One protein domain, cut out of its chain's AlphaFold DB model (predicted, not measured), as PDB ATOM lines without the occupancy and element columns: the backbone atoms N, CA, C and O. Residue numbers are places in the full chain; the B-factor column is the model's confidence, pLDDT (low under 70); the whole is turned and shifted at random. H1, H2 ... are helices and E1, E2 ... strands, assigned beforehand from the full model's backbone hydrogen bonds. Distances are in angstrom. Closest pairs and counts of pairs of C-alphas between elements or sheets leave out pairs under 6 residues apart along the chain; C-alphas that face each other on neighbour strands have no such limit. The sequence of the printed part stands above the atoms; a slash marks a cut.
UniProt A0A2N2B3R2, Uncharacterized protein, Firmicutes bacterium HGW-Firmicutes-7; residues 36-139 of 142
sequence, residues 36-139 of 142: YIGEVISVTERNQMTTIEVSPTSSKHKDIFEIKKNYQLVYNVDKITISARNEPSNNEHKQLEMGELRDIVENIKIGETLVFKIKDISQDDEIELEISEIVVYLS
ATOM      1  N   TYR A  36     -29.915 123.604   6.297       91.75
ATOM      2  CA  TYR A  36     -31.151 123.089   6.864       91.75
ATOM      3  C   TYR A  36     -32.321 123.964   6.442       91.75
ATOM      4  O   TYR A  36     -32.117 125.128   6.105       91.75
ATOM      5  N   ILE A  37     -33.530 123.410   6.457       92.44
ATOM      6  CA  ILE A  37     -34.760 124.136   6.128       92.44
ATOM      7  C   ILE A  37     -35.780 124.033   7.262       92.44
ATOM      8  O   ILE A  37     -35.892 122.987   7.906       92.44
ATOM      9  N   GLY A  38     -36.527 125.109   7.490       93.44
ATOM     10  CA  GLY A  38     -37.621 125.157   8.456       93.44
ATOM     11  C   GLY A  38     -38.630 126.255   8.122       93.44
ATOM     12  O   GLY A  38     -38.289 127.225   7.447       93.44
ATOM     13  N   GLU A  39     -39.869 126.099   8.580       94.56
ATOM     14  CA  GLU A  39     -40.908 127.131   8.477       94.56
ATOM     15  C   GLU A  39     -40.935 127.976   9.752       94.56
ATOM     16  O   GLU A  39     -40.911 127.441  10.857       94.56
ATOM     17  N   VAL A  40     -40.973 129.298   9.612       94.69
ATOM     18  CA  VAL A  40     -40.969 130.241  10.730       94.69
ATOM     19  C   VAL A  40     -42.300 130.195  11.462       94.69
ATOM     20  O   VAL A  40     -43.343 130.518  10.896       94.69
ATOM     21  N   ILE A  41     -42.261 129.872  12.750       96.56
ATOM     22  CA  ILE A  41     -43.450 129.844  13.609       96.56
ATOM     23  C   ILE A  41     -43.462 130.968  14.644       96.56
ATOM     24  O   ILE A  41     -44.534 131.381  15.084       96.56
ATOM     25  N   SER A  42     -42.297 131.514  15.002       96.12
ATOM     26  CA  SER A  42     -42.212 132.720  15.828       96.12
ATOM     27  C   SER A  42     -40.940 133.519  15.543       96.12
ATOM     28  O   SER A  42     -39.917 132.961  15.149       96.12
ATOM     29  N   VAL A  43     -41.013 134.838  15.742       94.38
ATOM     30  CA  VAL A  43     -39.880 135.767  15.626       94.38
ATOM     31  C   VAL A  43     -39.879 136.657  16.861       94.38
ATOM     32  O   VAL A  43     -40.901 137.245  17.212       94.38
ATOM     33  N   THR A  44     -38.743 136.727  17.548       93.81
ATOM     34  CA  THR A  44     -38.534 137.597  18.707       93.81
ATOM     35  C   THR A  44     -37.238 138.370  18.533       93.81
ATOM     36  O   THR A  44     -36.182 137.780  18.321       93.81
ATOM     37  N   GLU A  45     -37.305 139.690  18.688       91.75
ATOM     38  CA  GLU A  45     -36.151 140.578  18.566       91.75
ATOM     39  C   GLU A  45     -35.841 141.251  19.900       91.75
ATOM     40  O   GLU A  45     -36.714 141.823  20.561       91.75
ATOM     41  N   ARG A  46     -34.573 141.195  20.314       88.75
ATOM     42  CA  ARG A  46     -34.110 141.855  21.534       88.75
ATOM     43  C   ARG A  46     -32.653 142.265  21.411       88.75
ATOM     44  O   ARG A  46     -31.786 141.422  21.233       88.75
ATOM     45  N   ASN A  47     -32.358 143.548  21.614       80.12
ATOM     46  CA  ASN A  47     -30.982 144.058  21.705       80.12
ATOM     47  C   ASN A  47     -30.077 143.598  20.536       80.12
ATOM     48  O   ASN A  47     -28.979 143.106  20.779       80.12
ATOM     49  N   GLN A  48     -30.546 143.736  19.286       81.69
ATOM     50  CA  GLN A  48     -29.851 143.305  18.049       81.69
ATOM     51  C   GLN A  48     -29.660 141.785  17.888       81.69
ATOM     52  O   GLN A  48     -28.997 141.338  16.951       81.69
ATOM     53  N   MET A  49     -30.229 140.989  18.792       91.19
ATOM     54  CA  MET A  49     -30.336 139.544  18.650       91.19
ATOM     55  C   MET A  49     -31.740 139.199  18.168       91.19
ATOM     56  O   MET A  49     -32.729 139.648  18.755       91.19
ATOM     57  N   THR A  50     -31.805 138.376  17.133       93.06
ATOM     58  CA  THR A  50     -33.048 137.820  16.615       93.06
ATOM     59  C   THR A  50     -33.081 136.337  16.949       93.06
ATOM     60  O   THR A  50     -32.127 135.602  16.687       93.06
ATOM     61  N   THR A  51     -34.188 135.914  17.550       94.69
ATOM     62  CA  THR A  51     -34.514 134.514  17.803       94.69
ATOM     63  C   THR A  51     -35.700 134.136  16.933       94.69
ATOM     64  O   THR A  51     -36.770 134.736  17.047       94.69
ATOM     65  N   ILE A  52     -35.517 133.141  16.074       94.94
ATOM     66  CA  ILE A  52     -36.562 132.608  15.204       94.94
ATOM     67  C   ILE A  52     -36.836 131.173  15.606       94.94
ATOM     68  O   ILE A  52     -35.937 130.340  15.563       94.94
ATOM     69  N   GLU A  53     -38.074 130.857  15.955       95.88
ATOM     70  CA  GLU A  53     -38.473 129.464  16.089       95.88
ATOM     71  C   GLU A  53     -38.912 128.927  14.728       95.88
ATOM     72  O   GLU A  53     -39.728 129.546  14.039       95.88
ATOM     73  N   VAL A  54     -38.370 127.771  14.352       95.25
ATOM     74  CA  VAL A  54     -38.675 127.091  13.095       95.25
ATOM     75  C   VAL A  54     -39.219 125.690  13.335       95.25
ATOM     76  O   VAL A  54     -38.755 124.987  14.233       95.25
ATOM     77  N   SER A  55     -40.178 125.273  12.513       95.75
ATOM     78  CA  SER A  55     -40.750 123.927  12.499       95.75
ATOM     79  C   SER A  55     -40.253 123.108  11.294       95.75
ATOM     80  O   SER A  55     -39.818 123.681  10.287       95.75
ATOM     81  N   PRO A  56     -40.292 121.763  11.372       95.12
ATOM     82  CA  PRO A  56     -39.962 120.892  10.246       95.12
ATOM     83  C   PRO A  56     -40.757 121.215   8.980       95.12
ATOM     84  O   PRO A  56     -41.985 121.241   9.004       95.12
ATOM     85  N   THR A  57     -40.051 121.381   7.861       93.06
ATOM     86  CA  THR A  57     -40.645 121.535   6.529       93.06
ATOM     87  C   THR A  57     -39.850 120.748   5.495       93.06
ATOM     88  O   THR A  57     -38.663 120.471   5.692       93.06
ATOM     89  N   SER A  58     -40.501 120.364   4.400       89.75
ATOM     90  CA  SER A  58     -39.875 119.528   3.380       89.75
ATOM     91  C   SER A  58     -39.051 120.337   2.388       89.75
ATOM     92  O   SER A  58     -39.492 121.361   1.865       89.75
ATOM     93  N   SER A  59     -37.865 119.827   2.061       85.19
ATOM     94  CA  SER A  59     -37.003 120.443   1.054       85.19
ATOM     95  C   SER A  59     -37.271 119.880  -0.342       85.19
ATOM     96  O   SER A  59     -37.385 118.671  -0.540       85.19
ATOM     97  N   LYS A  60     -37.270 120.753  -1.356       83.56
ATOM     98  CA  LYS A  60     -37.197 120.348  -2.774       83.56
ATOM     99  C   LYS A  60     -35.750 120.127  -3.253       83.56
ATOM    100  O   LYS A  60     -35.533 119.573  -4.329       83.56
ATOM    101  N   HIS A  61     -34.758 120.573  -2.480       80.88
ATOM    102  CA  HIS A  61     -33.331 120.487  -2.795       80.88
ATOM    103  C   HIS A  61     -32.683 119.265  -2.137       80.88
ATOM    104  O   HIS A  61     -32.815 119.061  -0.934       80.88
ATOM    105  N   LYS A  62     -31.906 118.494  -2.909       80.38
ATOM    106  CA  LYS A  62     -31.196 117.299  -2.409       80.38
ATOM    107  C   LYS A  62     -30.054 117.618  -1.438       80.38
ATOM    108  O   LYS A  62     -29.625 116.733  -0.708       80.38
ATOM    109  N   ASP A  63     -29.533 118.837  -1.486       83.38
ATOM    110  CA  ASP A  63     -28.406 119.317  -0.685       83.38
ATOM    111  C   ASP A  63     -28.837 120.114   0.557       83.38
ATOM    112  O   ASP A  63     -27.987 120.660   1.256       83.38
ATOM    113  N   ILE A  64     -30.143 120.172   0.839       87.88
ATOM    114  CA  ILE A  64     -30.703 120.841   2.015       87.88
ATOM    115  C   ILE A  64     -31.412 119.800   2.877       87.88
ATOM    116  O   ILE A  64     -32.293 119.081   2.405       87.88
ATOM    117  N   PHE A  65     -31.015 119.731   4.140       89.44
ATOM    118  CA  PHE A  65     -31.506 118.764   5.109       89.44
ATOM    119  C   PHE A  65     -32.749 119.277   5.836       89.44
ATOM    120  O   PHE A  65     -32.868 120.451   6.177       89.44
ATOM    121  N   GLU A  66     -33.672 118.368   6.122       91.38
ATOM    122  CA  GLU A  66     -34.859 118.673   6.917       91.38
ATOM    123  C   GLU A  66     -34.524 118.588   8.408       91.38
ATOM    124  O   GLU A  66     -33.862 117.647   8.865       91.38
ATOM    125  N   ILE A  67     -34.996 119.564   9.180       90.00
ATOM    126  CA  ILE A  67     -34.969 119.480  10.639       90.00
ATOM    127  C   ILE A  67     -36.027 118.491  11.136       90.00
ATOM    128  O   ILE A  67     -37.090 118.339  10.544       90.00
ATOM    129  N   LYS A  68     -35.741 117.796  12.242       89.19
ATOM    130  CA  LYS A  68     -36.608 116.720  12.768       89.19
ATOM    131  C   LYS A  68     -37.554 117.159  13.885       89.19
ATOM    132  O   LYS A  68     -38.422 116.390  14.287       89.19
ATOM    133  N   LYS A  69     -37.344 118.355  14.428       90.69
ATOM    134  CA  LYS A  69     -38.089 118.949  15.541       90.69
ATOM    135  C   LYS A  69     -38.036 120.470  15.417       90.69
ATOM    136  O   LYS A  69     -37.319 120.983  14.557       90.69
ATOM    137  N   ASN A  70     -38.773 121.162  16.277       93.94
ATOM    138  CA  ASN A  70     -38.685 122.613  16.355       93.94
ATOM    139  C   ASN A  70     -37.329 123.040  16.926       93.94
ATOM    140  O   ASN A  70     -36.830 122.413  17.866       93.94
ATOM    141  N   TYR A  71     -36.777 124.120  16.383       93.00
ATOM    142  CA  TYR A  71     -35.535 124.730  16.849       93.00
ATOM    143  C   TYR A  71     -35.697 126.239  16.998       93.00
ATOM    144  O   TYR A  71     -36.449 126.861  16.255       93.00
ATOM    145  N   GLN A  72     -34.955 126.825  17.932       94.25
ATOM    146  CA  GLN A  72     -34.805 128.263  18.110       94.25
ATOM    147  C   GLN A  72     -33.473 128.694  17.501       94.25
ATOM    148  O   GLN A  72     -32.409 128.411  18.038       94.25
ATOM    149  N   LEU A  73     -33.523 129.359  16.356       93.44
ATOM    150  CA  LEU A  73     -32.363 129.896  15.664       93.44
ATOM    151  C   LEU A  73     -32.016 131.255  16.258       93.44
ATOM    152  O   LEU A  73     -32.844 132.163  16.238       93.44
ATOM    153  N   VAL A  74     -30.797 131.405  16.758       93.12
ATOM    154  CA  VAL A  74     -30.327 132.646  17.375       93.12
ATOM    155  C   VAL A  74     -29.210 133.241  16.535       93.12
ATOM    156  O   VAL A  74     -28.234 132.565  16.199       93.12
ATOM    157  N   TYR A  75     -29.344 134.522  16.197       92.38
ATOM    158  CA  TYR A  75     -28.326 135.248  15.447       92.38
ATOM    159  C   TYR A  75     -28.352 136.751  15.718       92.38
ATOM    160  O   TYR A  75     -29.317 137.307  16.237       92.38
ATOM    161  N   ASN A  76     -27.257 137.411  15.352       92.50
ATOM    162  CA  ASN A  76     -27.158 138.863  15.330       92.50
ATOM    163  C   ASN A  76     -27.295 139.341  13.879       92.50
ATOM    164  O   ASN A  76     -26.484 138.957  13.033       92.50
ATOM    165  N   VAL A  77     -28.298 140.175  13.605       86.00
ATOM    166  CA  VAL A  77     -28.631 140.665  12.254       86.00
ATOM    167  C   VAL A  77     -27.455 141.385  11.585       86.00
ATOM    168  O   VAL A  77     -27.227 141.221  10.392       86.00
ATOM    169  N   ASP A  78     -26.641 142.121  12.342       87.38
ATOM    170  CA  ASP A  78     -25.498 142.858  11.789       87.38
ATOM    171  C   ASP A  78     -24.310 141.960  11.418       87.38
ATOM    172  O   ASP A  78     -23.387 142.402  10.732       87.38
ATOM    173  N   LYS A  79     -24.297 140.714  11.904       89.88
ATOM    174  CA  LYS A  79     -23.166 139.783  11.766       89.88
ATOM    175  C   LYS A  79     -23.493 138.539  10.949       89.88
ATOM    176  O   LYS A  79     -22.569 137.810  10.592       89.88
ATOM    177  N   ILE A  80     -24.772 138.259  10.711       90.88
ATOM    178  CA  ILE A  80     -25.197 137.067   9.982       90.88
ATOM    179  C   ILE A  80     -24.802 137.179   8.508       90.88
ATOM    180  O   ILE A  80     -24.899 138.245   7.899       90.88
ATOM    181  N   THR A  81     -24.344 136.074   7.921       91.25
ATOM    182  CA  THR A  81     -24.142 136.023   6.470       91.25
ATOM    183  C   THR A  81     -25.496 135.862   5.793       91.25
ATOM    184  O   THR A  81     -26.294 135.021   6.203       91.25
ATOM    185  N   ILE A  82     -25.755 136.649   4.752       88.44
ATOM    186  CA  ILE A  82     -26.985 136.557   3.968       88.44
ATOM    187  C   ILE A  82     -26.605 136.184   2.545       88.44
ATOM    188  O   ILE A  82     -25.771 136.847   1.925       88.44
ATOM    189  N   SER A  83     -27.214 135.124   2.030       87.25
ATOM    190  CA  SER A  83     -27.047 134.707   0.644       87.25
ATOM    191  C   SER A  83     -28.395 134.443  -0.014       87.25
ATOM    192  O   SER A  83     -29.438 134.402   0.636       87.25
ATOM    193  N   ALA A  84     -28.373 134.302  -1.335       82.75
ATOM    194  CA  ALA A  84     -29.558 134.061  -2.137       82.75
ATOM    195  C   ALA A  84     -29.412 132.753  -2.909       82.75
ATOM    196  O   ALA A  84     -28.338 132.440  -3.432       82.75
ATOM    197  N   ARG A  85     -30.509 132.010  -3.026       79.81
ATOM    198  CA  ARG A  85     -30.569 130.792  -3.835       79.81
ATOM    199  C   ARG A  85     -31.859 130.763  -4.645       79.81
ATOM    200  O   ARG A  85     -32.923 131.113  -4.149       79.81
ATOM    201  N   ASN A  86     -31.771 130.306  -5.890       74.38
ATOM    202  CA  ASN A  86     -32.959 130.078  -6.711       74.38
ATOM    203  C   ASN A  86     -33.737 128.871  -6.181       74.38
ATOM    204  O   ASN A  86     -33.148 127.817  -5.928       74.38
ATOM    205  N   GLU A  87     -35.053 129.016  -6.049       69.75
ATOM    206  CA  GLU A  87     -35.924 127.884  -5.741       69.75
ATOM    207  C   GLU A  87     -35.937 126.895  -6.931       69.75
ATOM    208  O   GLU A  87     -35.957 127.340  -8.080       69.75
ATOM    209  N   PRO A  88     -35.978 125.559  -6.726       66.12
ATOM    210  CA  PRO A  88     -35.891 124.588  -7.823       66.12
ATOM    211  C   PRO A  88     -37.075 124.660  -8.783       66.12
ATOM    212  O   PRO A  88     -36.979 124.200  -9.915       66.12
ATOM    213  N   SER A  89     -38.212 125.173  -8.308       63.72
ATOM    214  CA  SER A  89     -39.422 125.349  -9.108       63.72
ATOM    215  C   SER A  89     -39.402 126.607  -9.975       63.72
ATOM    216  O   SER A  89     -40.335 126.791 -10.751       63.72
ATOM    217  N   ASN A  90     -38.377 127.456  -9.863       62.38
ATOM    218  CA  ASN A  90     -38.286 128.698 -10.616       62.38
ATOM    219  C   ASN A  90     -37.233 128.590 -11.733       62.38
ATOM    220  O   ASN A  90     -36.053 128.363 -11.473       62.38
ATOM    221  N   ASN A  91     -37.669 128.764 -12.984       55.50
ATOM    222  CA  ASN A  91     -36.781 128.815 -14.152       55.50
ATOM    223  C   ASN A  91     -36.295 130.244 -14.457       55.50
ATOM    224  O   ASN A  91     -35.497 130.430 -15.373       55.50
ATOM    225  N   GLU A  92     -36.783 131.250 -13.727       56.12
ATOM    226  CA  GLU A  92     -36.418 132.650 -13.931       56.12
ATOM    227  C   GLU A  92     -35.363 133.101 -12.918       56.12
ATOM    228  O   GLU A  92     -35.487 132.904 -11.707       56.12
ATOM    229  N   HIS A  93     -34.302 133.727 -13.426       55.97
ATOM    230  CA  HIS A  93     -33.213 134.258 -12.616       55.97
ATOM    231  C   HIS A  93     -33.528 135.700 -12.206       55.97
ATOM    232  O   HIS A  93     -33.406 136.612 -13.023       55.97
ATOM    233  N   LYS A  94     -33.894 135.921 -10.939       64.31
ATOM    234  CA  LYS A  94     -33.928 137.266 -10.351       64.31
ATOM    235  C   LYS A  94     -32.624 137.511  -9.601       64.31
ATOM    236  O   LYS A  94     -32.280 136.756  -8.703       64.31
ATOM    237  N   GLN A  95     -31.895 138.561  -9.957       63.38
ATOM    238  CA  GLN A  95     -30.754 139.012  -9.167       63.38
ATOM    239  C   GLN A  95     -31.267 140.049  -8.164       63.38
ATOM    240  O   GLN A  95     -31.789 141.076  -8.586       63.38
ATOM    241  N   LEU A  96     -31.179 139.751  -6.866       66.31
ATOM    242  CA  LEU A  96     -31.428 140.741  -5.814       66.31
ATOM    243  C   LEU A  96     -30.138 141.489  -5.493       66.31
ATOM    244  O   LEU A  96     -29.047 140.909  -5.518       66.31
ATOM    245  N   GLU A  97     -30.270 142.770  -5.170       76.69
ATOM    246  CA  GLU A  97     -29.172 143.558  -4.624       76.69
ATOM    247  C   GLU A  97     -28.947 143.223  -3.139       76.69
ATOM    248  O   GLU A  97     -29.850 142.778  -2.430       76.69
ATOM    249  N   MET A  98     -27.731 143.457  -2.628       70.88
ATOM    250  CA  MET A  98     -27.396 143.162  -1.224       70.88
ATOM    251  C   MET A  98     -28.277 143.911  -0.213       70.88
ATOM    252  O   MET A  98     -28.514 143.386   0.873       70.88
ATOM    253  N   GLY A  99     -28.754 145.115  -0.554       76.00
ATOM    254  CA  GLY A  99     -29.683 145.870   0.291       76.00
ATOM    255  C   GLY A  99     -31.022 145.153   0.452       76.00
ATOM    256  O   GLY A  99     -31.478 144.954   1.570       76.00
ATOM    257  N   GLU A 100     -31.581 144.646  -0.650       79.38
ATOM    258  CA  GLU A 100     -32.859 143.927  -0.643       79.38
ATOM    259  C   GLU A 100     -32.777 142.617   0.154       79.38
ATOM    260  O   GLU A 100     -33.706 142.260   0.871       79.38
ATOM    261  N   LEU A 101     -31.650 141.902   0.067       81.00
ATOM    262  CA  LEU A 101     -31.433 140.682   0.852       81.00
ATOM    263  C   LEU A 101     -31.412 140.958   2.355       81.00
ATOM    264  O   LEU A 101     -31.925 140.160   3.141       81.00
ATOM    265  N   ARG A 102     -30.819 142.086   2.748       83.56
ATOM    266  CA  ARG A 102     -30.766 142.497   4.144       83.56
ATOM    267  C   ARG A 102     -32.142 142.897   4.663       83.56
ATOM    268  O   ARG A 102     -32.529 142.418   5.724       83.56
ATOM    269  N   ASP A 103     -32.896 143.659   3.876       85.00
ATOM    270  CA  ASP A 103     -34.269 144.038   4.215       85.00
ATOM    271  C   ASP A 103     -35.164 142.804   4.413       85.00
ATOM    272  O   ASP A 103     -35.991 142.786   5.322       85.00
ATOM    273  N   ILE A 104     -34.982 141.748   3.609       83.62
ATOM    274  CA  ILE A 104     -35.729 140.490   3.766       83.62
ATOM    275  C   ILE A 104     -35.417 139.826   5.109       83.62
ATOM    276  O   ILE A 104     -36.339 139.440   5.822       83.62
ATOM    277  N   VAL A 105     -34.139 139.714   5.481       85.31
ATOM    278  CA  VAL A 105     -33.744 139.082   6.751       85.31
ATOM    279  C   VAL A 105     -34.196 139.900   7.964       85.31
ATOM    280  O   VAL A 105     -34.579 139.328   8.980       85.31
ATOM    281  N   GLU A 106     -34.208 141.227   7.847       86.81
ATOM    282  CA  GLU A 106     -34.720 142.137   8.879       86.81
ATOM    283  C   GLU A 106     -36.252 142.091   9.021       86.81
ATOM    284  O   GLU A 106     -36.781 142.529  10.036       86.81
ATOM    285  N   ASN A 107     -36.976 141.554   8.033       87.88
ATOM    286  CA  ASN A 107     -38.442 141.544   8.003       87.88
ATOM    287  C   ASN A 107     -39.038 140.139   7.832       87.88
ATOM    288  O   ASN A 107     -40.127 140.005   7.267       87.88
ATOM    289  N   ILE A 108     -38.350 139.105   8.324       89.12
ATOM    290  CA  ILE A 108     -38.831 137.720   8.265       89.12
ATOM    291  C   ILE A 108     -40.190 137.593   8.963       89.12
ATOM    292  O   ILE A 108     -40.379 138.047  10.095       89.12
ATOM    293  N   LYS A 109     -41.139 136.927   8.303       89.06
ATOM    294  CA  LYS A 109     -42.513 136.755   8.795       89.06
ATOM    295  C   LYS A 109     -42.814 135.315   9.191       89.06
ATOM    296  O   LYS A 109     -42.234 134.357   8.689       89.06
ATOM    297  N   ILE A 110     -43.803 135.171  10.069       92.00
ATOM    298  CA  ILE A 110     -44.397 133.871  10.400       92.00
ATOM    299  C   ILE A 110     -45.003 133.252   9.130       92.00
ATOM    300  O   ILE A 110     -45.701 133.935   8.381       92.00
ATOM    301  N   GLY A 111     -44.744 131.961   8.916       87.25
ATOM    302  CA  GLY A 111     -45.149 131.187   7.741       87.25
ATOM    303  C   GLY A 111     -44.132 131.194   6.594       87.25
ATOM    304  O   GLY A 111     -44.307 130.467   5.618       87.25
ATOM    305  N   GLU A 112     -43.060 131.991   6.680       88.62
ATOM    306  CA  GLU A 112     -41.991 131.955   5.680       88.62
ATOM    307  C   GLU A 112     -41.092 130.733   5.870       88.62
ATOM    308  O   GLU A 112     -40.872 130.252   6.980       88.62
ATOM    309  N   THR A 113     -40.552 130.216   4.769       90.06
ATOM    310  CA  THR A 113     -39.576 129.125   4.811       90.06
ATOM    311  C   THR A 113     -38.168 129.693   4.772       90.06
ATOM    312  O   THR A 113     -37.810 130.413   3.841       90.06
ATOM    313  N   LEU A 114     -37.353 129.318   5.752       90.62
ATOM    314  CA  LEU A 114     -35.956 129.712   5.840       90.62
ATOM    315  C   LEU A 114     -35.043 128.536   5.552       90.62
ATOM    316  O   LEU A 114     -35.260 127.423   6.034       90.62
ATOM    317  N   VAL A 115     -33.965 128.826   4.833       92.25
ATOM    318  CA  VAL A 115     -32.805 127.949   4.748       92.25
ATOM    319  C   VAL A 115     -31.676 128.573   5.545       92.25
ATOM    320  O   VAL A 115     -31.428 129.772   5.448       92.25
ATOM    321  N   PHE A 116     -30.989 127.773   6.349       92.56
ATOM    322  CA  PHE A 116     -29.977 128.276   7.269       92.56
ATOM    323  C   PHE A 116     -28.823 127.298   7.451       92.56
ATOM    324  O   PHE A 116     -28.952 126.092   7.230       92.56
ATOM    325  N   LYS A 117     -27.679 127.831   7.876       91.69
ATOM    326  CA  LYS A 117     -26.463 127.063   8.163       91.69
ATOM    327  C   LYS A 117     -26.080 127.209   9.627       91.69
ATOM    328  O   LYS A 117     -25.805 128.315  10.094       91.69
ATOM    329  N   ILE A 118     -26.009 126.091  10.336       88.56
ATOM    330  CA  ILE A 118     -25.645 126.049  11.759       88.56
ATOM    331  C   ILE A 118     -24.131 126.270  11.903       88.56
ATOM    332  O   ILE A 118     -23.345 125.720  11.131       88.56
ATOM    333  N   LYS A 119     -23.720 127.109  12.860       81.94
ATOM    334  CA  LYS A 119     -22.320 127.533  13.033       81.94
ATOM    335  C   LYS A 119     -21.425 126.435  13.615       81.94
ATOM    336  O   LYS A 119     -20.280 126.299  13.187       81.94
ATOM    337  N   ASP A 120     -21.942 125.652  14.557       70.62
ATOM    338  CA  ASP A 120     -21.265 124.482  15.111       70.62
ATOM    339  C   ASP A 120     -22.289 123.363  15.315       70.62
ATOM    340  O   ASP A 120     -23.291 123.543  16.002       70.62
ATOM    341  N   ILE A 121     -22.063 122.208  14.687       60.88
ATOM    342  CA  ILE A 121     -22.908 121.020  14.868       60.88
ATOM    343  C   ILE A 121     -22.375 120.291  16.102       60.88
ATOM    344  O   ILE A 121     -21.859 119.174  16.020       60.88
ATOM    345  N   SER A 122     -22.420 120.952  17.255       53.53
ATOM    346  CA  SER A 122     -22.188 120.285  18.523       53.53
ATOM    347  C   SER A 122     -23.534 120.067  19.203       53.53
ATOM    348  O   SER A 122     -24.101 120.996  19.749       53.53
ATOM    349  N   GLN A 123     -23.962 118.800  19.198       52.03
ATOM    350  CA  GLN A 123     -25.051 118.184  19.972       52.03
ATOM    351  C   GLN A 123     -26.447 118.133  19.320       52.03
ATOM    352  O   GLN A 123     -27.141 119.126  19.150       52.03
ATOM    353  N   ASP A 124     -26.880 116.896  19.038       55.22
ATOM    354  CA  ASP A 124     -28.178 116.497  18.461       55.22
ATOM    355  C   ASP A 124     -29.409 116.898  19.313       55.22
ATOM    356  O   ASP A 124     -30.554 116.819  18.851       55.22
ATOM    357  N   ASP A 125     -29.200 117.363  20.547       61.84
ATOM    358  CA  ASP A 125     -30.267 117.574  21.527       61.84
ATOM    359  C   ASP A 125     -30.557 119.041  21.864       61.84
ATOM    360  O   ASP A 125     -31.587 119.310  22.487       61.84
ATOM    361  N   GLU A 126     -29.752 119.996  21.400       67.12
ATOM    362  CA  GLU A 126     -29.990 121.414  21.693       67.12
ATOM    363  C   GLU A 126     -31.264 121.916  20.994       67.12
ATOM    364  O   GLU A 126     -31.556 121.556  19.855       67.12
ATOM    365  N   ILE A 127     -32.086 122.683  21.716       77.94
ATOM    366  CA  ILE A 127     -33.293 123.330  21.167       77.94
ATOM    367  C   ILE A 127     -32.921 124.684  20.559       77.94
ATOM    368  O   ILE A 127     -33.530 125.100  19.580       77.94
ATOM    369  N   GLU A 128     -31.908 125.345  21.115       88.94
ATOM    370  CA  GLU A 128     -31.385 126.629  20.658       88.94
ATOM    371  C   GLU A 128     -30.135 126.402  19.804       88.94
ATOM    372  O   GLU A 128     -29.248 125.659  20.208       88.94
ATOM    373  N   LEU A 129     -30.071 127.008  18.617       88.94
ATOM    374  CA  LEU A 129     -28.996 126.819  17.644       88.94
ATOM    375  C   LEU A 129     -28.461 128.172  17.167       88.94
ATOM    376  O   LEU A 129     -29.209 128.992  16.632       88.94
ATOM    377  N   GLU A 130     -27.147 128.386  17.281       90.19
ATOM    378  CA  GLU A 130     -26.494 129.541  16.656       90.19
ATOM    379  C   GLU A 130     -26.293 129.285  15.155       90.19
ATOM    380  O   GLU A 130     -25.684 128.288  14.739       90.19
ATOM    381  N   ILE A 131     -26.772 130.209  14.324       91.19
ATOM    382  CA  ILE A 131     -26.629 130.125  12.869       91.19
ATOM    383  C   ILE A 131     -25.566 131.093  12.344       91.19
ATOM    384  O   ILE A 131     -25.318 132.162  12.894       91.19
ATOM    385  N   SER A 132     -24.914 130.685  11.259       91.31
ATOM    386  CA  SER A 132     -23.853 131.434  10.577       91.31
ATOM    387  C   SER A 132     -24.312 132.076   9.269       91.31
ATOM    388  O   SER A 132     -23.699 133.044   8.814       91.31
ATOM    389  N   GLU A 133     -25.398 131.566   8.685       91.88
ATOM    390  CA  GLU A 133     -25.931 132.044   7.416       91.88
ATOM    391  C   GLU A 133     -27.446 131.839   7.333       91.88
ATOM    392  O   GLU A 133     -27.950 130.796   7.765       91.88
ATOM    393  N   ILE A 134     -28.137 132.809   6.730       91.56
ATOM    394  CA  ILE A 134     -29.507 132.685   6.225       91.56
ATOM    395  C   ILE A 134     -29.452 132.756   4.698       91.56
ATOM    396  O   ILE A 134     -28.849 133.664   4.124       91.56
ATOM    397  N   VAL A 135     -30.100 131.792   4.049       89.31
ATOM    398  CA  VAL A 135     -30.239 131.719   2.597       89.31
ATOM    399  C   VAL A 135     -31.678 132.058   2.237       89.31
ATOM    400  O   VAL A 135     -32.612 131.336   2.587       89.31
ATOM    401  N   VAL A 136     -31.852 133.158   1.516       82.44
ATOM    402  CA  VAL A 136     -33.151 133.614   1.025       82.44
ATOM    403  C   VAL A 136     -33.458 132.914  -0.295       82.44
ATOM    404  O   VAL A 136     -32.654 132.951  -1.233       82.44
ATOM    405  N   TYR A 137     -34.632 132.283  -0.388       75.12
ATOM    406  CA  TYR A 137     -35.112 131.787  -1.672       75.12
ATOM    407  C   TYR A 137     -35.600 132.932  -2.548       75.12
ATOM    408  O   TYR A 137     -36.441 133.737  -2.159       75.12
ATOM    409  N   LEU A 138     -35.104 132.950  -3.778       67.19
ATOM    410  CA  LEU A 138     -35.563 133.838  -4.832       67.19
ATOM    411  C   LEU A 138     -36.823 133.244  -5.472       67.19
ATOM    412  O   LEU A 138     -36.784 132.685  -6.572       67.19
ATOM    413  N   SER A 139     -37.940 133.319  -4.756       57.66
ATOM    414  CA  SER A 139     -39.271 133.115  -5.321       57.66
ATOM    415  C   SER A 139     -39.890 134.480  -5.624       57.66
ATOM    416  O   SER A 139     -39.690 135.457  -4.900       57.66
TER     417      SER A 139
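Overview. This is residues 36 to 139 of the 142 residues of an uncharacterized protein of Firmicutes bacterium HGW-Firmicutes-7 (UniProt A0A2N2B3R2). Five strands, E1, E2, E4, E7 and E6, ring a small closed barrel, and sharp bends in E1 and E7 carry these two strands round it. Past the ring, E5 pairs with the later part of E7, helix H1 packs outside on these two strands, and short E3 is added beside the first residues of E1. The printed part has 104 residues, with one named helix and seven named strands in the order E1 E2 E3 E4 E5 H1 E6 E7; the sheet is mixed and the class is mostly strand. The whole is compact, with a radius of gyration of the C-alphas of 13.3 A and spans of 39 by 31 by 23 A.

Arrangement. Begin the ring at E1, residues 36 to 46, which bends by 87 degrees at residue 39. It forms an antiparallel hairpin with E2, residues 49 to 56, where N 44 and O 51 are 2.8 A apart. On the other side of E2 is antiparallel E4, residues 71 to 76, with N 73 and O 52 at 2.7 A. Next comes E7, residues 128 to 138, parallel to E4, with N 129 and O 72 at 2.8 A; it bends by 74 degrees at residue 132. E6, residues 113 to 118, makes an antiparallel hairpin with E7, N 135 and O 115 being 2.8 A apart, and closes the ring antiparallel to E1, with N 36 and O 116 at 2.8 A. Outside the ring, E3, residues 64 to 66, is parallel to E1, with N 37 and O 65 at 3.0 A, and E5, residues 81 to 86, is parallel to E7, with N 83 and O 134 at 3.0 A. H1, residues 98 to 106, is on the barrel and outside it, at a height over the sheet of 8.1 A. It lies over E7, slantwise to the strands at 57 degrees on the local plane; its closest C-alphas to E5 are Leu 101 and Ile 82, 6.8 A apart. In H1 every O i to N i+4 pair is within hydrogen-bond range.

Along the chain. Find C-alpha 36 at (-31.151, 123.089, 6.864); from there E1 runs 24.0 A to C-alpha 46. E2 measures 22.6 A, and H1 12.5 A from C-alpha 98 at (-27.396, 143.162, -1.224). E7 runs 26.8 A to C-alpha 138 at (-35.563, 133.838, -4.832).

Size, cuts and confidence. The two C-alphas farthest apart, those of Asn 47 and Asn 91, are 39.4 A from each other. The printed part has no cut, and its one long link joins E5 to H1 with 11 residues. Look for pLDDT under 70 at residues 87 to 96, 121 to 126 and 138 to 139; the mean of the printed part is 83.6.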